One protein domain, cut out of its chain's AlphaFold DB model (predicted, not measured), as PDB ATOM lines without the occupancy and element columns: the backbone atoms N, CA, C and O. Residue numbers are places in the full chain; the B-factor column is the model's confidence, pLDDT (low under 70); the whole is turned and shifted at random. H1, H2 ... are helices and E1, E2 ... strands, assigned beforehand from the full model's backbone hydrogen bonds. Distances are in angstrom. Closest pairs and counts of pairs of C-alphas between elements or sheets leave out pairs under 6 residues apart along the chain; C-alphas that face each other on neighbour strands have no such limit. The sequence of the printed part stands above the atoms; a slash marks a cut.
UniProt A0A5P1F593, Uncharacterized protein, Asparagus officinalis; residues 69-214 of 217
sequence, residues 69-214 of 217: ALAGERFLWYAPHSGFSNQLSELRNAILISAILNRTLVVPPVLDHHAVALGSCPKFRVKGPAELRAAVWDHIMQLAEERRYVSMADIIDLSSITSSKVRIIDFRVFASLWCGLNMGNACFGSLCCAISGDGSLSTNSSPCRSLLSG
ATOM      1  N   ALA A  69     159.310 126.950 110.243       67.38
ATOM      2  CA  ALA A  69     158.753 127.068 111.589       67.38
ATOM      3  C   ALA A  69     157.660 126.032 111.907       67.38
ATOM      4  O   ALA A  69     157.435 125.731 113.076       67.38
ATOM      5  N   LEU A  70     156.981 125.494 110.890       77.19
ATOM      6  CA  LEU A  70     155.903 124.510 111.039       77.19
ATOM      7  C   LEU A  70     156.291 123.127 110.491       77.19
ATOM      8  O   LEU A  70     155.453 122.229 110.450       77.19
ATOM      9  N   ALA A  71     157.555 122.941 110.099       75.44
ATOM     10  CA  ALA A  71     158.031 121.717 109.472       75.44
ATOM     11  C   ALA A  71     157.851 120.488 110.379       75.44
ATOM     12  O   ALA A  71     158.404 120.412 111.476       75.44
ATOM     13  N   GLY A  72     157.120 119.485 109.884       81.44
ATOM     14  CA  GLY A  72     156.912 118.214 110.595       81.44
ATOM     15  C   GLY A  72     155.791 118.249 111.637       81.44
ATOM     16  O   GLY A  72     155.513 117.234 112.286       81.44
ATOM     17  N   GLU A  73     155.106 119.382 111.758       88.06
ATOM     18  CA  GLU A  73     153.943 119.537 112.614       88.06
ATOM     19  C   GLU A  73     152.709 118.830 112.051       88.06
ATOM     20  O   GLU A  73     152.484 118.733 110.843       88.06
ATOM     21  N   ARG A  74     151.859 118.333 112.953       92.75
ATOM     22  CA  ARG A  74     150.562 117.756 112.590       92.75
ATOM     23  C   ARG A  74     149.471 118.593 113.204       92.75
ATOM     24  O   ARG A  74     149.392 118.709 114.423       92.75
ATOM     25  N   PHE A  75     148.592 119.107 112.360       93.75
ATOM     26  CA  PHE A  75     147.528 119.999 112.788       93.75
ATOM     27  C   PHE A  75     146.193 119.268 112.914       93.75
ATOM     28  O   PHE A  75     145.938 118.274 112.219       93.75
ATOM     29  N   LEU A  76     145.355 119.759 113.824       95.25
ATOM     30  CA  LEU A  76     143.925 119.491 113.889       95.25
ATOM     31  C   LEU A  76     143.201 120.813 113.633       95.25
ATOM     32  O   LEU A  76     143.394 121.771 114.372       95.25
ATOM     33  N   TRP A  77     142.362 120.844 112.607       93.19
ATOM     34  CA  TRP A  77     141.464 121.955 112.304       93.19
ATOM     35  C   TRP A  77     140.044 121.409 112.160       93.19
ATOM     36  O   TRP A  77     139.860 120.255 111.764       93.19
ATOM     37  N   TYR A  78     139.050 122.218 112.508       93.06
ATOM     38  CA  TYR A  78     137.648 121.825 112.512       93.06
ATOM     39  C   TYR A  78     136.753 122.966 112.018       93.06
ATOM     40  O   TYR A  78     137.143 124.133 112.025       93.06
ATOM     41  N   ALA A  79     135.550 122.601 111.576       91.25
ATOM     42  CA  ALA A  79     134.505 123.529 111.167       91.25
ATOM     43  C   ALA A  79     133.680 123.949 112.397       91.25
ATOM     44  O   ALA A  79     133.055 123.069 112.988       91.25
ATOM     45  N   PRO A  80     133.657 125.238 112.784       91.62
ATOM     46  CA  PRO A  80     132.839 125.708 113.899       91.62
ATOM     47  C   PRO A  80     131.339 125.616 113.611       91.62
ATOM     48  O   PRO A  80     130.887 125.906 112.502       91.62
ATOM     49  N   HIS A  81     130.558 125.298 114.637       88.88
ATOM     50  CA  HIS A  81     129.101 125.287 114.602       88.88
ATOM     51  C   HIS A  81     128.485 126.682 114.566       88.88
ATOM     52  O   HIS A  81     129.086 127.692 114.931       88.88
ATOM     53  N   SER A  82     127.211 126.746 114.188       85.00
ATOM     54  CA  SER A  82     126.409 127.953 114.346       85.00
ATOM     55  C   SER A  82     126.195 128.292 115.829       85.00
ATOM     56  O   SER A  82     125.764 127.452 116.626       85.00
ATOM     57  N   GLY A  83     126.453 129.555 116.184       89.81
ATOM     58  CA  GLY A  83     126.236 130.098 117.526       89.81
ATOM     59  C   GLY A  83     127.413 129.896 118.483       89.81
ATOM     60  O   GLY A  83     127.963 128.805 118.611       89.81
ATOM     61  N   PHE A  84     127.753 130.958 119.214       93.38
ATOM     62  CA  PHE A  84     128.950 131.016 120.055       93.38
ATOM     63  C   PHE A  84     129.014 129.918 121.133       93.38
ATOM     64  O   PHE A  84     130.053 129.292 121.313       93.38
ATOM     65  N   SER A  85     127.896 129.604 121.803       93.94
ATOM     66  CA  SER A  85     127.858 128.539 122.825       93.94
ATOM     67  C   SER A  85     128.203 127.152 122.261       93.94
ATOM     68  O   SER A  85     128.824 126.333 122.944       93.94
ATOM     69  N   ASN A  86     127.818 126.883 121.010       93.31
ATOM     70  CA  ASN A  86     128.148 125.628 120.342       93.31
ATOM     71  C   ASN A  86     129.627 125.617 119.944       93.31
ATOM     72  O   ASN A  86     130.322 124.657 120.259       93.31
ATOM     73  N   GLN A  87     130.132 126.718 119.377       94.62
ATOM     74  CA  GLN A  87     131.553 126.867 119.031       94.62
ATOM     75  C   GLN A  87     132.467 126.707 120.256       94.62
ATOM     76  O   GLN A  87     133.514 126.069 120.171       94.62
ATOM     77  N   LEU A  88     132.054 127.217 121.421       95.06
ATOM     78  CA  LEU A  88     132.774 127.023 122.680       95.06
ATOM     79  C   LEU A  88     132.775 125.555 123.131       95.06
ATOM     80  O   LEU A  88     133.790 125.038 123.602       95.06
ATOM     81  N   SER A  89     131.642 124.869 122.991       94.69
ATOM     82  CA  SER A  89     131.546 123.439 123.311       94.69
ATOM     83  C   SER A  89     132.433 122.603 122.384       94.69
ATOM     84  O   SER A  89     133.122 121.689 122.838       94.69
ATOM     85  N   GLU A  90     132.495 122.958 121.102       94.94
ATOM     86  CA  GLU A  90     133.393 122.331 120.133       94.94
ATOM     87  C   GLU A  90     134.862 122.621 120.409       94.94
ATOM     88  O   GLU A  90     135.668 121.704 120.306       94.94
ATOM     89  N   LEU A  91     135.218 123.841 120.822       95.50
ATOM     90  CA  LEU A  91     136.587 124.172 121.216       95.50
ATOM     91  C   LEU A  91     137.070 123.260 122.350       95.50
ATOM     92  O   LEU A  91     138.174 122.722 122.281       95.50
ATOM     93  N   ARG A  92     136.232 123.026 123.369       94.50
ATOM     94  CA  ARG A  92     136.554 122.104 124.476       94.50
ATOM     95  C   ARG A  92     136.823 120.689 123.967       94.50
ATOM     96  O   ARG A  92     137.813 120.070 124.359       94.50
ATOM     97  N   ASN A  93     135.980 120.202 123.060       95.81
ATOM     98  CA  ASN A  93     136.165 118.892 122.439       95.81
ATOM     99  C   ASN A  93     137.432 118.857 121.573       95.81
ATOM    100  O   ASN A  93     138.202 117.907 121.654       95.81
ATOM    101  N   ALA A  94     137.700 119.900 120.791       96.12
ATOM    102  CA  ALA A  94     138.870 119.986 119.928       96.12
ATOM    103  C   ALA A  94     140.180 120.018 120.733       96.12
ATOM    104  O   ALA A  94     141.157 119.382 120.339       96.12
ATOM    105  N   ILE A  95     140.197 120.677 121.895       94.50
ATOM    106  CA  ILE A  95     141.325 120.646 122.841       94.50
ATOM    107  C   ILE A  95     141.559 119.218 123.355       94.50
ATOM    108  O   ILE A  95     142.689 118.735 123.354       94.50
ATOM    109  N   LEU A  96     140.502 118.498 123.735       94.31
ATOM    110  CA  LEU A  96     140.631 117.104 124.168       94.31
ATOM    111  C   LEU A  96     141.152 116.198 123.039       94.31
ATOM    112  O   LEU A  96     142.084 115.420 123.235       94.31
ATOM    113  N   ILE A  97     140.567 116.306 121.845       96.06
ATOM    114  CA  ILE A  97     140.928 115.469 120.696       96.06
ATOM    115  C   ILE A  97     142.344 115.782 120.198       96.06
ATOM    116  O   ILE A  97     143.084 114.862 119.859       96.06
ATOM    117  N   SER A  98     142.764 117.047 120.192       95.19
ATOM    118  CA  SER A  98     144.143 117.422 119.837       95.19
ATOM    119  C   SER A  98     145.169 116.843 120.810       95.19
ATOM    120  O   SER A  98     146.198 116.343 120.353       95.19
ATOM    121  N   ALA A  99     144.857 116.802 122.112       92.88
ATOM    122  CA  ALA A  99     145.680 116.119 123.110       92.88
ATOM    123  C   ALA A  99     145.810 114.618 122.805       92.88
ATOM    124  O   ALA A  99     146.917 114.084 122.764       92.88
ATOM    125  N   ILE A 100     144.684 113.943 122.544       94.31
ATOM    126  CA  ILE A 100     144.643 112.501 122.243       94.31
ATOM    127  C   ILE A 100     145.436 112.176 120.972       94.31
ATOM    128  O   ILE A 100     146.148 111.175 120.915       94.31
ATOM    129  N   LEU A 101     145.324 113.020 119.944       95.06
ATOM    130  CA  LEU A 101     145.971 112.807 118.650       95.06
ATOM    131  C   LEU A 101     147.415 113.320 118.590       95.06
ATOM    132  O   LEU A 101     148.062 113.140 117.555       95.06
ATOM    133  N   ASN A 102     147.907 113.969 119.651       93.00
ATOM    134  CA  ASN A 102     149.173 114.703 119.669       93.00
ATOM    135  C   ASN A 102     149.315 115.642 118.452       93.00
ATOM    136  O   ASN A 102     150.296 115.602 117.704       93.00
ATOM    137  N   ARG A 103     148.276 116.444 118.206       94.62
ATOM    138  CA  ARG A 103     148.219 117.415 117.108       94.62
ATOM    139  C   ARG A 103     148.177 118.829 117.662       94.62
ATOM    140  O   ARG A 103     147.539 119.074 118.680       94.62
ATOM    141  N   THR A 104     148.810 119.762 116.967       94.56
ATOM    142  CA  THR A 104     148.651 121.191 117.235       94.56
ATOM    143  C   THR A 104     147.245 121.611 116.810       94.56
ATOM    144  O   THR A 104     146.853 121.417 115.657       94.56
ATOM    145  N   LEU A 105     146.456 122.140 117.740       95.88
ATOM    146  CA  LEU A 105     145.105 122.612 117.463       95.88
ATOM    147  C   LEU A 105     145.160 123.976 116.773       95.88
ATOM    148  O   LEU A 105     145.662 124.939 117.349       95.88
ATOM    149  N   VAL A 106     144.594 124.062 115.571       95.88
ATOM    150  CA  VAL A 106     144.321 125.333 114.897       95.88
ATOM    151  C   VAL A 106     142.968 125.832 115.384       95.88
ATOM    152  O   VAL A 106     141.936 125.233 115.074       95.88
ATOM    153  N   VAL A 107     142.974 126.911 116.163       95.88
ATOM    154  CA  VAL A 107     141.757 127.499 116.729       95.88
ATOM    155  C   VAL A 107     141.137 128.453 115.707       95.88
ATOM    156  O   VAL A 107     141.761 129.464 115.383       95.88
ATOM    157  N   PRO A 108     139.937 128.149 115.178       95.75
ATOM    158  CA  PRO A 108     139.245 129.021 114.236       95.75
ATOM    159  C   PRO A 108     138.739 130.302 114.928       95.75
ATOM    160  O   PRO A 108     138.573 130.314 116.153       95.75
ATOM    161  N   PRO A 109     138.463 131.377 114.169       95.69
ATOM    162  CA  PRO A 109     137.756 132.533 114.710       95.69
ATOM    163  C   PRO A 109     136.314 132.187 115.082       95.69
ATOM    164  O   PRO A 109     135.782 131.136 114.711       95.69
ATOM    165  N   VAL A 110     135.665 133.121 115.770       95.50
ATOM    166  CA  VAL A 110     134.218 133.069 115.979       95.50
ATOM    167  C   VAL A 110     133.509 133.325 114.651       95.50
ATOM    168  O   VAL A 110     133.748 134.347 114.011       95.50
ATOM    169  N   LEU A 111     132.635 132.403 114.240       94.38
ATOM    170  CA  LEU A 111     131.823 132.568 113.028       94.38
ATOM    171  C   LEU A 111     130.453 133.163 113.350       94.38
ATOM    172  O   LEU A 111     129.899 132.902 114.426       94.38
ATOM    173  N   ASP A 112     129.876 133.869 112.378       90.88
ATOM    174  CA  ASP A 112     128.520 134.398 112.485       90.88
ATOM    175  C   ASP A 112     127.489 133.282 112.712       90.88
ATOM    176  O   ASP A 112     127.642 132.120 112.304       90.88
ATOM    177  N   HIS A 113     126.381 133.636 113.365       85.94
ATOM    178  CA  HIS A 113     125.279 132.702 113.533       85.94
ATOM    179  C   HIS A 113     124.734 132.299 112.155       85.94
ATOM    180  O   HIS A 113     124.375 133.149 111.351       85.94
ATOM    181  N   HIS A 114     124.694 130.992 111.889       82.00
ATOM    182  CA  HIS A 114     124.317 130.411 110.593       82.00
ATOM    183  C   HIS A 114     125.259 130.695 109.414       82.00
ATOM    184  O   HIS A 114     124.882 130.405 108.281       82.00
ATOM    185  N   ALA A 115     126.492 131.155 109.655       80.75
ATOM    186  CA  ALA A 115     127.507 131.284 108.606       80.75
ATOM    187  C   ALA A 115     127.669 130.004 107.772       80.75
ATOM    188  O   ALA A 115     127.805 130.033 106.550       80.75
ATOM    189  N   VAL A 116     127.624 128.857 108.454       79.44
ATOM    190  CA  VAL A 116     127.711 127.540 107.838       79.44
ATOM    191  C   VAL A 116     126.626 126.639 108.424       79.44
ATOM    192  O   VAL A 116     126.491 126.503 109.640       79.44
ATOM    193  N   ALA A 117     125.827 126.030 107.548       70.88
ATOM    194  CA  ALA A 117     124.807 125.067 107.940       70.88
ATOM    195  C   ALA A 117     125.464 123.716 108.261       70.88
ATOM    196  O   ALA A 117     125.945 123.023 107.360       70.88
ATOM    197  N   LEU A 118     125.482 123.356 109.544       68.25
ATOM    198  CA  LEU A 118     125.897 122.041 110.026       68.25
ATOM    199  C   LEU A 118     124.675 121.184 110.368       68.25
ATOM    200  O   LEU A 118     123.677 121.687 110.881       68.25
ATOM    201  N   GLY A 119     124.791 119.878 110.126       59.62
ATOM    202  CA  GLY A 119     123.798 118.884 110.531       59.62
ATOM    203  C   GLY A 119     122.670 118.642 109.527       59.62
ATOM    204  O   GLY A 119     122.476 119.378 108.564       59.62
ATOM    205  N   SER A 120     121.929 117.560 109.763       53.28
ATOM    206  CA  SER A 120     120.846 117.087 108.902       53.28
ATOM    207  C   SER A 120     119.530 117.772 109.260       53.28
ATOM    208  O   SER A 120     118.763 117.272 110.080       53.28
ATOM    209  N   CYS A 121     119.236 118.909 108.632       55.19
ATOM    210  CA  CYS A 121     117.863 119.400 108.577       55.19
ATOM    211  C   CYS A 121     117.163 118.763 107.367       55.19
ATOM    212  O   CYS A 121     117.676 118.887 106.260       55.19
ATOM    213  N   PRO A 122     115.953 118.187 107.507       55.59
ATOM    214  CA  PRO A 122     115.180 117.668 106.370       55.59
ATOM    215  C   PRO A 122     114.942 118.693 105.244       55.59
ATOM    216  O   PRO A 122     114.613 118.323 104.124       55.59
ATOM    217  N   LYS A 123     115.112 119.989 105.545       56.75
ATOM    218  CA  LYS A 123     114.921 121.122 104.632       56.75
ATOM    219  C   LYS A 123     116.172 121.518 103.830       56.75
ATOM    220  O   LYS A 123     116.031 122.243 102.853       56.75
ATOM    221  N   PHE A 124     117.371 121.066 104.214       59.03
ATOM    222  CA  PHE A 124     118.625 121.431 103.544       59.03
ATOM    223  C   PHE A 124     119.551 120.224 103.418       59.03
ATOM    224  O   PHE A 124     119.849 119.540 104.396       59.03
ATOM    225  N   ARG A 125     120.045 119.977 102.203       63.38
ATOM    226  CA  ARG A 125     121.077 118.968 101.971       63.38
ATOM    227  C   ARG A 125     122.358 119.419 102.670       63.38
ATOM    228  O   ARG A 125     122.878 120.494 102.374       63.38
ATOM    229  N   VAL A 126     122.851 118.601 103.594       68.56
ATOM    230  CA  VAL A 126     124.137 118.836 104.257       68.56
ATOM    231  C   VAL A 126     125.228 118.846 103.191       68.56
ATOM    232  O   VAL A 126     125.292 117.928 102.370       68.56
ATOM    233  N   LYS A 127     126.055 119.897 103.182       78.06
ATOM    234  CA  LYS A 127     127.206 120.001 102.278       78.06
ATOM    235  C   LYS A 127     128.164 118.834 102.502       78.06
ATOM    236  O   LYS A 127     128.302 118.338 103.624       78.06
ATOM    237  N   GLY A 128     128.856 118.419 101.443       85.56
ATOM    238  CA  GLY A 128     129.919 117.422 101.572       85.56
ATOM    239  C   GLY A 128     131.051 117.927 102.486       85.56
ATOM    240  O   GLY A 128     131.239 119.138 102.612       85.56
ATOM    241  N   PRO A 129     131.867 117.049 103.100       86.38
ATOM    242  CA  PRO A 129     132.931 117.477 104.018       86.38
ATOM    243  C   PRO A 129     133.942 118.468 103.416       86.38
ATOM    244  O   PRO A 129     134.465 119.329 104.123       86.38
ATOM    245  N   ALA A 130     134.245 118.352 102.119       89.31
ATOM    246  CA  ALA A 130     135.131 119.284 101.421       89.31
ATOM    247  C   ALA A 130     134.467 120.652 101.202       89.31
ATOM    248  O   ALA A 130     135.042 121.680 101.549       89.31
ATOM    249  N   GLU A 131     133.227 120.659 100.711       89.38
ATOM    250  CA  GLU A 131     132.416 121.871 100.535       89.38
ATOM    251  C   GLU A 131     132.186 122.601 101.857       89.38
ATOM    252  O   GLU A 131     132.163 123.829 101.899       89.38
ATOM    253  N   LEU A 132     132.029 121.847 102.945       88.81
ATOM    254  CA  LEU A 132     131.853 122.392 104.276       88.81
ATOM    255  C   LEU A 132     133.107 123.132 104.747       88.81
ATOM    256  O   LEU A 132     133.027 124.293 105.138       88.81
ATOM    257  N   ARG A 133     134.274 122.482 104.669       90.44
ATOM    258  CA  ARG A 133     135.562 123.106 105.010       90.44
ATOM    259  C   ARG A 133     135.857 124.315 104.125       90.44
ATOM    260  O   ARG A 133     136.357 125.321 104.617       90.44
ATOM    261  N   ALA A 134     135.511 124.230 102.844       91.50
ATOM    262  CA  ALA A 134     135.633 125.336 101.908       91.50
ATOM    263  C   ALA A 134     134.726 126.519 102.293       91.50
ATOM    264  O   ALA A 134     135.193 127.648 102.327       91.50
ATOM    265  N   ALA A 135     133.467 126.264 102.667       91.31
ATOM    266  CA  ALA A 135     132.545 127.307 103.116       91.31
ATOM    267  C   ALA A 135     133.005 127.985 104.417       91.31
ATOM    268  O   ALA A 135     132.882 129.199 104.550       91.31
ATOM    269  N   VAL A 136     133.561 127.216 105.361       92.69
ATOM    270  CA  VAL A 136     134.177 127.769 106.578       92.69
ATOM    271  C   VAL A 136     135.356 128.666 106.217       92.69
ATOM    272  O   VAL A 136     135.425 129.791 106.700       92.69
ATOM    273  N   TRP A 137     136.262 128.193 105.357       93.56
ATOM    274  CA  TRP A 137     137.395 128.985 104.883       93.56
ATOM    275  C   TRP A 137     136.943 130.312 104.267       93.56
ATOM    276  O   TRP A 137     137.440 131.368 104.655       93.56
ATOM    277  N   ASP A 138     135.983 130.254 103.342       93.25
ATOM    278  CA  ASP A 138     135.473 131.427 102.630       93.25
ATOM    279  C   ASP A 138     134.906 132.460 103.601       93.25
ATOM    280  O   ASP A 138     135.237 133.640 103.514       93.25
ATOM    281  N   HIS A 139     134.125 132.010 104.586       94.19
ATOM    282  CA  HIS A 139     133.570 132.912 105.585       94.19
ATOM    283  C   HIS A 139     134.647 133.513 106.503       94.19
ATOM    284  O   HIS A 139     134.566 134.685 106.853       94.19
ATOM    285  N   ILE A 140     135.697 132.763 106.857       94.12
ATOM    286  CA  ILE A 140     136.814 133.315 107.640       94.12
ATOM    287  C   ILE A 140     137.547 134.416 106.862       94.12
ATOM    288  O   ILE A 140     137.877 135.455 107.436       94.12
ATOM    289  N   MET A 141     137.797 134.204 105.568       92.75
ATOM    290  CA  MET A 141     138.430 135.218 104.719       92.75
ATOM    291  C   MET A 141     137.543 136.458 104.580       92.75
ATOM    292  O   MET A 141     138.048 137.570 104.713       92.75
ATOM    293  N   GLN A 142     136.230 136.274 104.421       93.00
ATOM    294  CA  GLN A 142     135.260 137.370 104.418       93.00
ATOM    295  C   GLN A 142     135.306 138.176 105.727       93.00
ATOM    296  O   GLN A 142     135.398 139.400 105.694       93.00
ATOM    297  N   LEU A 143     135.310 137.511 106.889       93.38
ATOM    298  CA  LEU A 143     135.420 138.185 108.189       93.38
ATOM    299  C   LEU A 143     136.716 138.999 108.306       93.38
ATOM    300  O   LEU A 143     136.707 140.095 108.867       93.38
ATOM    301  N   ALA A 144     137.833 138.479 107.791       91.06
ATOM    302  CA  ALA A 144     139.105 139.197 107.778       91.06
ATOM    303  C   ALA A 144     139.062 140.426 106.854       91.06
ATOM    304  O   ALA A 144     139.524 141.498 107.242       91.06
ATOM    305  N   GLU A 145     138.485 140.298 105.659       90.31
ATOM    306  CA  GLU A 145     138.328 141.396 104.699       90.31
ATOM    307  C   GLU A 145     137.422 142.511 105.244       90.31
ATOM    308  O   GLU A 145     137.789 143.686 105.210       90.31
ATOM    309  N   GLU A 146     136.289 142.139 105.844       92.44
ATOM    310  CA  GLU A 146     135.313 143.057 106.443       92.44
ATOM    311  C   GLU A 146     135.764 143.643 107.794       92.44
ATOM    312  O   GLU A 146     135.029 144.423 108.399       92.44
ATOM    313  N   ARG A 147     136.957 143.282 108.294       90.12
ATOM    314  CA  ARG A 147     137.466 143.673 109.628       90.12
ATOM    315  C   ARG A 147     136.529 143.268 110.773       90.12
ATOM    316  O   ARG A 147     136.425 143.949 111.792       90.12
ATOM    317  N   ARG A 148     135.848 142.138 110.597       91.81
ATOM    318  CA  ARG A 148     134.935 141.514 111.563       91.81
ATOM    319  C   ARG A 148     135.497 140.238 112.185       91.81
ATOM    320  O   ARG A 148     134.817 139.589 112.973       91.81
ATOM    321  N   TYR A 149     136.720 139.861 111.824       93.12
ATOM    322  CA  TYR A 149     137.403 138.711 112.398       93.12
ATOM    323  C   TYR A 149     137.609 138.911 113.901       93.12
ATOM    324  O   TYR A 149     138.278 139.853 114.325       93.12
ATOM    325  N   VAL A 150     137.090 137.980 114.699       93.56
ATOM    326  CA  VAL A 150     137.338 137.916 116.142       93.56
ATOM    327  C   VAL A 150     137.952 136.563 116.461       93.56
ATOM    328  O   VAL A 150     137.336 135.520 116.216       93.56
ATOM    329  N   SER A 151     139.170 136.564 117.008       92.00
ATOM    330  CA  SER A 151     139.775 135.317 117.462       92.00
ATOM    331  C   SER A 151     139.065 134.802 118.706       92.00
ATOM    332  O   SER A 151     138.767 135.552 119.634       92.00
ATOM    333  N   MET A 152     138.879 133.487 118.776       93.38
ATOM    334  CA  MET A 152     138.449 132.828 120.005       93.38
ATOM    335  C   MET A 152     139.436 133.076 121.161       93.38
ATOM    336  O   MET A 152     139.016 133.183 122.311       93.38
ATOM    337  N   ALA A 153     140.733 133.212 120.856       89.31
ATOM    338  CA  ALA A 153     141.778 133.501 121.838       89.31
ATOM    339  C   ALA A 153     141.755 134.955 122.346       89.31
ATOM    340  O   ALA A 153     142.330 135.236 123.392       89.31
ATOM    341  N   ASP A 154     141.073 135.866 121.641       89.06
ATOM    342  CA  ASP A 154     140.874 137.246 122.106       89.06
ATOM    343  C   ASP A 154     139.725 137.325 123.139       89.06
ATOM    344  O   ASP A 154     139.638 138.281 123.906       89.06
ATOM    345  N   ILE A 155     138.841 136.317 123.177       92.25
ATOM    346  CA  ILE A 155     137.695 136.234 124.102       92.25
ATOM    347  C   ILE A 155     138.006 135.317 125.292       92.25
ATOM    348  O   ILE A 155     137.572 135.568 126.415       92.25
ATOM    349  N   ILE A 156     138.715 134.216 125.035       90.56
ATOM    350  CA  ILE A 156     138.969 133.152 126.003       90.56
ATOM    351  C   ILE A 156     140.465 133.061 126.250       90.56
ATOM    352  O   ILE A 156     141.240 132.838 125.321       90.56
ATOM    353  N   ASP A 157     140.861 133.141 127.517       88.56
ATOM    354  CA  ASP A 157     142.249 132.914 127.902       88.56
ATOM    355  C   ASP A 157     142.620 131.427 127.763       88.56
ATOM    356  O   ASP A 157     142.257 130.578 128.583       88.56
ATOM    357  N   LEU A 158     143.358 131.117 126.697       87.38
ATOM    358  CA  LEU A 158     143.865 129.775 126.409       87.38
ATOM    359  C   LEU A 158     145.257 129.521 127.006       87.38
ATOM    360  O   LEU A 158     145.742 128.388 126.937       87.38
ATOM    361  N   SER A 159     145.902 130.528 127.612       82.62
ATOM    362  CA  SER A 159     147.279 130.415 128.117       82.62
ATOM    363  C   SER A 159     147.410 129.300 129.159       82.62
ATOM    364  O   SER A 159     148.318 128.473 129.081       82.62
ATOM    365  N   SER A 160     146.423 129.181 130.050       78.88
ATOM    366  CA  SER A 160     146.355 128.147 131.093       78.88
ATOM    367  C   SER A 160     146.330 126.706 130.558       78.88
ATOM    368  O   SER A 160     146.746 125.777 131.253       78.88
ATOM    369  N   ILE A 161     145.877 126.505 129.317       78.31
ATOM    370  CA  ILE A 161     145.746 125.188 128.673       78.31
ATOM    371  C   ILE A 161     147.051 124.800 127.967       78.31
ATOM    372  O   ILE A 161     147.429 123.624 127.933       78.31
ATOM    373  N   THR A 162     147.769 125.794 127.438       69.94
ATOM    374  CA  THR A 162     149.019 125.590 126.691       69.94
ATOM    375  C   THR A 162     150.191 125.116 127.556       69.94
ATOM    376  O   THR A 162     151.162 124.573 127.036       69.94
ATOM    377  N   SER A 163     150.081 125.223 128.881       61.50
ATOM    378  CA  SER A 163     151.193 125.030 129.816       61.50
ATOM    379  C   SER A 163     151.677 123.585 130.023       61.50
ATOM    380  O   SER A 163     152.641 123.404 130.757       61.50
ATOM    381  N   SER A 164     151.072 122.540 129.425       63.03
ATOM    382  CA  SER A 164     151.720 121.198 129.407       63.03
ATOM    383  C   SER A 164     151.141 120.106 128.489       63.03
ATOM    384  O   SER A 164     151.801 119.078 128.342       63.03
ATOM    385  N   LYS A 165     149.944 120.239 127.890       75.62
ATOM    386  CA  LYS A 165     149.302 119.085 127.203       75.62
ATOM    387  C   LYS A 165     148.863 119.302 125.763       75.62
ATOM    388  O   LYS A 165     148.758 118.327 125.026       75.62
ATOM    389  N   VAL A 166     148.594 120.540 125.354       88.44
ATOM    390  CA  VAL A 166     148.063 120.835 124.020       88.44
ATOM    391  C   VAL A 166     148.771 122.047 123.454       88.44
ATOM    392  O   VAL A 166     148.837 123.093 124.093       88.44
ATOM    393  N   ARG A 167     149.284 121.899 122.235       92.06
ATOM    394  CA  ARG A 167     149.812 123.021 121.464       92.06
ATOM    395  C   ARG A 167     148.676 123.637 120.674       92.06
ATOM    396  O   ARG A 167     147.884 122.919 120.067       92.06
ATOM    397  N   ILE A 168     148.601 124.957 120.709       92.88
ATOM    398  CA  ILE A 168     147.518 125.730 120.115       92.88
ATOM    399  C   ILE A 168     148.136 126.806 119.231       92.88
ATOM    400  O   ILE A 168     149.122 127.433 119.610       92.88
ATOM    401  N   ILE A 169     147.541 127.020 118.065       92.00
ATOM    402  CA  ILE A 169     147.857 128.126 117.170       92.00
ATOM    403  C   ILE A 169     146.551 128.788 116.735       92.00
ATOM    404  O   ILE A 169     145.588 128.114 116.364       92.00
ATOM    405  N   ASP A 170     146.499 130.114 116.804       93.00
ATOM    406  CA  ASP A 170     145.382 130.886 116.259       93.00
ATOM    407  C   ASP A 170     145.353 130.734 114.734       93.00
ATOM    408  O   ASP A 170     146.401 130.791 114.083       93.00
ATOM    409  N   PHE A 171     144.167 130.566 114.154       93.75
ATOM    410  CA  PHE A 171     144.003 130.433 112.714       93.75
ATOM    411  C   PHE A 171     144.674 131.562 111.922       93.75
ATOM    412  O   PHE A 171     145.269 131.275 110.888       93.75
ATOM    413  N   ARG A 172     144.660 132.818 112.390       90.38
ATOM    414  CA  ARG A 172     145.315 133.928 111.664       90.38
ATOM    415  C   ARG A 172     146.835 133.769 111.599       90.38
ATOM    416  O   ARG A 172     147.445 134.012 110.561       90.38
ATOM    417  N   VAL A 173     147.437 133.285 112.685       88.88
ATOM    418  CA  VAL A 173     148.875 132.989 112.751       88.88
ATOM    419  C   VAL A 173     149.185 131.794 111.854       88.88
ATOM    420  O   VAL A 173     150.102 131.848 111.040       88.88
ATOM    421  N   PHE A 174     148.377 130.735 111.953       90.81
ATOM    422  CA  PHE A 174     148.509 129.545 111.118       90.81
ATOM    423  C   PHE A 174     148.388 129.877 109.627       90.81
ATOM    424  O   PHE A 174     149.255 129.493 108.858       90.81
ATOM    425  N   ALA A 175     147.370 130.627 109.208       89.31
ATOM    426  CA  ALA A 175     147.156 131.005 107.814       89.31
ATOM    427  C   ALA A 175     148.308 131.859 107.261       89.31
ATOM    428  O   ALA A 175     148.722 131.675 106.118       89.31
ATOM    429  N   SER A 176     148.882 132.750 108.070       86.12
ATOM    430  CA  SER A 176     150.053 133.515 107.643       86.12
ATOM    431  C   SER A 176     151.305 132.645 107.516       86.12
ATOM    432  O   SER A 176     152.007 132.746 106.514       86.12
ATOM    433  N   LEU A 177     151.587 131.780 108.493       84.56
ATOM    434  CA  LEU A 177     152.800 130.954 108.509       84.56
ATOM    435  C   LEU A 177     152.732 129.754 107.558       84.56
ATOM    436  O   LEU A 177     153.752 129.340 107.018       84.56
ATOM    437  N   TRP A 178     151.550 129.166 107.392       83.50
ATOM    438  CA  TRP A 178     151.321 127.979 106.570       83.50
ATOM    439  C   TRP A 178     150.853 128.328 105.163       83.50
ATOM    440  O   TRP A 178     150.935 127.491 104.278       83.50
ATOM    441  N   CYS A 179     150.303 129.522 104.933       84.00
ATOM    442  CA  CYS A 179     149.785 129.908 103.619       84.00
ATOM    443  C   CYS A 179     150.330 131.219 103.072       84.00
ATOM    444  O   CYS A 179     149.940 131.617 101.975       84.00
ATOM    445  N   GLY A 180     151.239 131.878 103.796       80.56
ATOM    446  CA  GLY A 180     151.811 133.150 103.367       80.56
ATOM    447  C   GLY A 180     150.753 134.236 103.175       80.56
ATOM    448  O   GLY A 180     150.953 135.127 102.353       80.56
ATOM    449  N   LEU A 181     149.608 134.140 103.864       84.62
ATOM    450  CA  LEU A 181     148.491 135.067 103.696       84.62
ATOM    451  C   LEU A 181     148.651 136.306 104.562       84.62
ATOM    452  O   LEU A 181     148.990 136.210 105.742       84.62
ATOM    453  N   ASN A 182     148.323 137.468 103.995       83.56
ATOM    454  CA  ASN A 182     148.274 138.707 104.757       83.56
ATOM    455  C   ASN A 182     147.038 138.731 105.669       83.56
ATOM    456  O   ASN A 182     145.931 139.030 105.227       83.56
ATOM    457  N   MET A 183     147.248 138.460 106.957       84.81
ATOM    458  CA  MET A 183     146.203 138.509 107.984       84.81
ATOM    459  C   MET A 183     146.188 139.832 108.767       84.81
ATOM    460  O   MET A 183     145.624 139.895 109.856       84.81
ATOM    461  N   GLY A 184     146.776 140.908 108.232       79.38
ATOM    462  CA  GLY A 184     146.881 142.203 108.915       79.38
ATOM    463  C   GLY A 184     145.533 142.802 109.337       79.38
ATOM    464  O   GLY A 184     145.445 143.407 110.398       79.38
ATOM    465  N   ASN A 185     144.465 142.564 108.569       80.62
ATOM    466  CA  ASN A 185     143.110 143.024 108.910       80.62
ATOM    467  C   ASN A 185     142.422 142.187 110.009       80.62
ATOM    468  O   ASN A 185     141.383 142.595 110.522       80.62
ATOM    469  N   ALA A 186     142.978 141.024 110.357       79.31
ATOM    470  CA  ALA A 186     142.461 140.098 111.369       79.31
ATOM    471  C   ALA A 186     143.291 140.092 112.667       79.31
ATOM    472  O   ALA A 186     142.981 139.364 113.618       79.31
ATOM    473  N   CYS A 187     144.367 140.875 112.708       74.94
ATOM    474  CA  CYS A 187     145.271 140.979 113.842       74.94
ATOM    475  C   CYS A 187     145.203 142.397 114.434       74.94
ATOM    476  O   CYS A 187     144.968 143.374 113.723       74.94
ATOM    477  N   PHE A 188     145.486 142.518 115.734       68.69
ATOM    478  CA  PHE A 188     145.679 143.805 116.408       68.69
ATOM    479  C   PHE A 188     146.946 143.773 117.281       68.69
ATOM    480  O   PHE A 188     147.319 142.730 117.821       68.69
ATOM    481  N   GLY A 189     147.604 144.924 117.444       66.56
ATOM    482  CA  GLY A 189     148.730 145.093 118.368       66.56
ATOM    483  C   GLY A 189     150.038 144.413 117.938       66.56
ATOM    484  O   GLY A 189     150.318 144.242 116.753       66.56
ATOM    485  N   SER A 190     150.865 144.040 118.921       61.12
ATOM    486  CA  SER A 190     152.208 143.472 118.706       61.12
ATOM    487  C   SER A 190     152.204 142.134 117.958       61.12
ATOM    488  O   SER A 190     153.189 141.803 117.298       61.12
ATOM    489  N   LEU A 191     151.088 141.397 118.007       65.62
ATOM    490  CA  LEU A 191     150.895 140.162 117.253       65.62
ATOM    491  C   LEU A 191     150.940 140.415 115.733       65.62
ATOM    492  O   LEU A 191     151.521 139.607 115.013       65.62
ATOM    493  N   CYS A 192     150.416 141.549 115.241       61.44
ATOM    494  CA  CYS A 192     150.533 141.928 113.824       61.44
ATOM    495  C   CYS A 192     151.988 142.110 113.411       61.44
ATOM    496  O   CYS A 192     152.401 141.611 112.373       61.44
ATOM    497  N   CYS A 193     152.768 142.812 114.234       56.81
ATOM    498  CA  CYS A 193     154.140 143.179 113.902       56.81
ATOM    499  C   CYS A 193     155.039 141.949 113.704       56.81
ATOM    500  O   CYS A 193     155.951 141.991 112.887       56.81
ATOM    501  N   ALA A 194     154.762 140.850 114.413       57.69
ATOM    502  CA  ALA A 194     155.486 139.588 114.266       57.69
ATOM    503  C   ALA A 194     155.069 138.778 113.021       57.69
ATOM    504  O   ALA A 194     155.857 137.985 112.514       57.69
ATOM    505  N   ILE A 195     153.837 138.965 112.538       60.88
ATOM    506  CA  ILE A 195     153.254 138.224 111.407       60.88
ATOM    507  C   ILE A 195     153.487 138.963 110.077       60.88
ATOM    508  O   ILE A 195     153.624 138.342 109.028       60.88
ATOM    509  N   SER A 196     153.584 140.292 110.114       54.38
ATOM    510  CA  SER A 196     153.771 141.171 108.952       54.38
ATOM    511  C   SER A 196     155.238 141.393 108.549       54.38
ATOM    512  O   SER A 196     155.531 142.357 107.846       54.38
ATOM    513  N   GLY A 197     156.170 140.550 109.000       52.56
ATOM    514  CA  GLY A 197     157.596 140.706 108.701       52.56
ATOM    515  C   GLY A 197     157.921 140.517 107.215       52.56
ATOM    516  O   GLY A 197     157.900 139.386 106.743       52.56
ATOM    517  N   ASP A 198     158.210 141.631 106.528       46.81
ATOM    518  CA  ASP A 198     158.991 141.900 105.291       46.81
ATOM    519  C   ASP A 198     158.907 140.957 104.063       46.81
ATOM    520  O   ASP A 198     159.574 141.169 103.051       46.81
ATOM    521  N   GLY A 199     158.077 139.917 104.102       54.34
ATOM    522  CA  GLY A 199     157.791 139.037 102.974       54.34
ATOM    523  C   GLY A 199     156.590 139.523 102.166       54.34
ATOM    524  O   GLY A 199     155.620 140.039 102.719       54.34
ATOM    525  N   SER A 200     156.625 139.303 100.849       57.94
ATOM    526  CA  SER A 200     155.480 139.463  99.939       57.94
ATOM    527  C   SER A 200     154.341 138.508 100.335       57.94
ATOM    528  O   SER A 200     154.185 137.432  99.753       57.94
ATOM    529  N   LEU A 201     153.555 138.881 101.345       65.75
ATOM    530  CA  LEU A 201     152.364 138.154 101.765       65.75
ATOM    531  C   LEU A 201     151.333 138.190 100.633       65.75
ATOM    532  O   LEU A 201     150.991 139.246 100.099       65.75
ATOM    533  N   SER A 202     150.849 137.014 100.262       66.12
ATOM    534  CA  SER A 202     149.915 136.824  99.164       66.12
ATOM    535  C   SER A 202     148.495 137.194  99.591       66.12
ATOM    536  O   SER A 202     148.044 136.853 100.686       66.12
ATOM    537  N   THR A 203     147.754 137.838  98.691       69.12
ATOM    538  CA  THR A 203     146.289 137.958  98.774       69.12
ATOM    539  C   THR A 203     145.581 136.747  98.158       69.12
ATOM    540  O   THR A 203     144.392 136.537  98.384       69.12
ATOM    541  N   ASN A 204     146.298 135.915  97.391       79.25
ATOM    542  CA  ASN A 204     145.747 134.720  96.764       79.25
ATOM    543  C   ASN A 204     145.635 133.572  97.776       79.25
ATOM    544  O   ASN A 204     146.609 132.872  98.062       79.25
ATOM    545  N   SER A 205     144.416 133.359  98.270       84.00
ATOM    546  CA  SER A 205     144.050 132.318  99.233       84.00
ATOM    547  C   SER A 205     143.660 130.975  98.603       84.00
ATOM    548  O   SER A 205     143.486 129.990  99.325       84.00
ATOM    549  N   SER A 206     143.545 130.896  97.270       86.19
ATOM    550  CA  SER A 206     142.992 129.719  96.582       86.19
ATOM    551  C   SER A 206     143.767 128.409  96.804       86.19
ATOM    552  O   SER A 206     143.109 127.401  97.076       86.19
ATOM    553  N   PRO A 207     145.119 128.363  96.794       85.38
ATOM    554  CA  PRO A 207     145.833 127.100  96.992       85.38
ATOM    555  C   PRO A 207     145.643 126.564  98.416       85.38
ATOM    556  O   PRO A 207     145.412 125.372  98.620       85.38
ATOM    557  N   CYS A 208     145.657 127.467  99.400       88.06
ATOM    558  CA  CYS A 208     145.446 127.146 100.807       88.06
ATOM    559  C   CYS A 208     144.019 126.660 101.072       88.06
ATOM    560  O   CYS A 208     143.816 125.626 101.713       88.06
ATOM    561  N   ARG A 209     143.027 127.355 100.495       91.31
ATOM    562  CA  ARG A 209     141.625 126.935 100.508       91.31
ATOM    563  C   ARG A 209     141.478 125.512  99.997       91.31
ATOM    564  O   ARG A 209     140.798 124.697 100.621       91.31
ATOM    565  N   SER A 210     142.101 125.197  98.865       88.38
ATOM    566  CA  SER A 210     142.005 123.873  98.259       88.38
ATOM    567  C   SER A 210     142.650 122.777  99.108       88.38
ATOM    568  O   SER A 210     142.051 121.717  99.297       88.38
ATOM    569  N   LEU A 211     143.820 123.058  99.685       87.06
ATOM    570  CA  LEU A 211     144.527 122.137 100.573       87.06
ATOM    571  C   LEU A 211     143.713 121.842 101.842       87.06
ATOM    572  O   LEU A 211     143.464 120.685 102.181       87.06
ATOM    573  N   LEU A 212     143.238 122.887 102.522       87.62
ATOM    574  CA  LEU A 212     142.497 122.760 103.776       87.62
ATOM    575  C   LEU A 212     141.101 122.166 103.573       87.62
ATOM    576  O   LEU A 212     140.640 121.371 104.396       87.62
ATOM    577  N   SER A 213     140.444 122.467 102.450       88.38
ATOM    578  CA  SER A 213     139.180 121.824 102.065       88.38
ATOM    579  C   SER A 213     139.346 120.389 101.571       88.38
ATOM    580  O   SER A 213     138.352 119.676 101.465       88.38
ATOM    581  N   GLY A 214     140.572 119.928 101.307       83.81
ATOM    582  CA  GLY A 214     140.832 118.603 100.744       83.81
ATOM    583  C   GLY A 214     140.224 118.411  99.354       83.81
ATOM    584  O   GLY A 214     139.872 117.292  99.008       83.81
TER     585      GLY A 214
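What this domain is: This is residues 69 to 214 of the 217 residues of an uncharacterized protein of Asparagus officinalis (UniProt A0A5P1F593). A small core of two short parallel strands, E1 and E2, has helices round it: the long H1 packs beside E1, and H5 follows straight on from E2. The long H2 and the shorter H7 cross steeply to make a second group, H6 lies beyond H5, and a loop at residues 119 to 126 reaches far out and makes much of the longest axis. The first stretch runs past E1 and pairs briefly with it, on the side away from E2. The printed part has 146 residues, with named elements in the order H1 E1 H2 H3 H4 E2 H5 H6 H7; the class is mostly helix. The whole is compact, with a radius of gyration of the C-alphas of 15.1 A and spans of 50 by 36 by 29 A.

How they stand to each other: E1, residues 104 to 107, and E2, residues 168 to 170, are parallel neighbours at 34 degrees, with N 107 and O 169 2.9 A apart and N 169 and O 105 2.9 A apart, both within hydrogen-bond range. Residues 75 to 76 pair with 104 to 105 of E1, parallel. H1, residues 84 to 101, comes closest to E1 at the C-alphas of Ser 98 and Leu 105, 5.8 A, and touches no helix. H5, residues 171 to 179, comes closest to E1 at the C-alphas of Val 107 and Phe 171, 5.5 A. H5 and H6, residues 190 to 195, only just touch, with 3 pairs of C-alphas within 8 A, the closest those of Ser 176 and Ile 195, 6.8 A. H2, residues 129 to 145, and H7, residues 206 to 213, touch at a steep tilt of 48 degrees, opposite ways; the closest C-alphas are those of Ala 130 and Ser 213, 4.8 A. H5 and H7 are close but not clearly touching, the C-alphas of Cys 179 and Cys 208 5.9 A apart. E1, then H2, H3 at residues 152 to 155 and H4 at residues 159 to 162, then E2 form a strand-helix-strand unit, two parallel neighbour strands with helices between them in the chain. The closest C-alphas of H3 and E2 are those of Ala 153 and Asp 170, 7.1 A; those of H4 and E2 are Thr 162 and Ile 168, 6.7 A. Every O i to N i+4 pair is within hydrogen-bond range in H1, H2, H5, H6 and H7; H3 and H4 are too short for one.

Where its parts are: H1 is 25.0 A long, from C-alpha 84 at (128.950, 131.016, 120.055), and H2 is 24.5 A. H5 is 10.8 A and H7 10.3 A, ending at C-alpha 213 at (139.180, 121.824, 102.065).

The domain as a whole: The C-alphas farthest apart, of Pro 122 and Asp 198, are 50.1 A apart. The printed part has no cut, and the link from E1 to H2, 21 residues, is long. The mean pLDDT of the printed part is 83.7; residue 69 and residues 118 to 126, 162 to 164 and 188 to 203 are under 70.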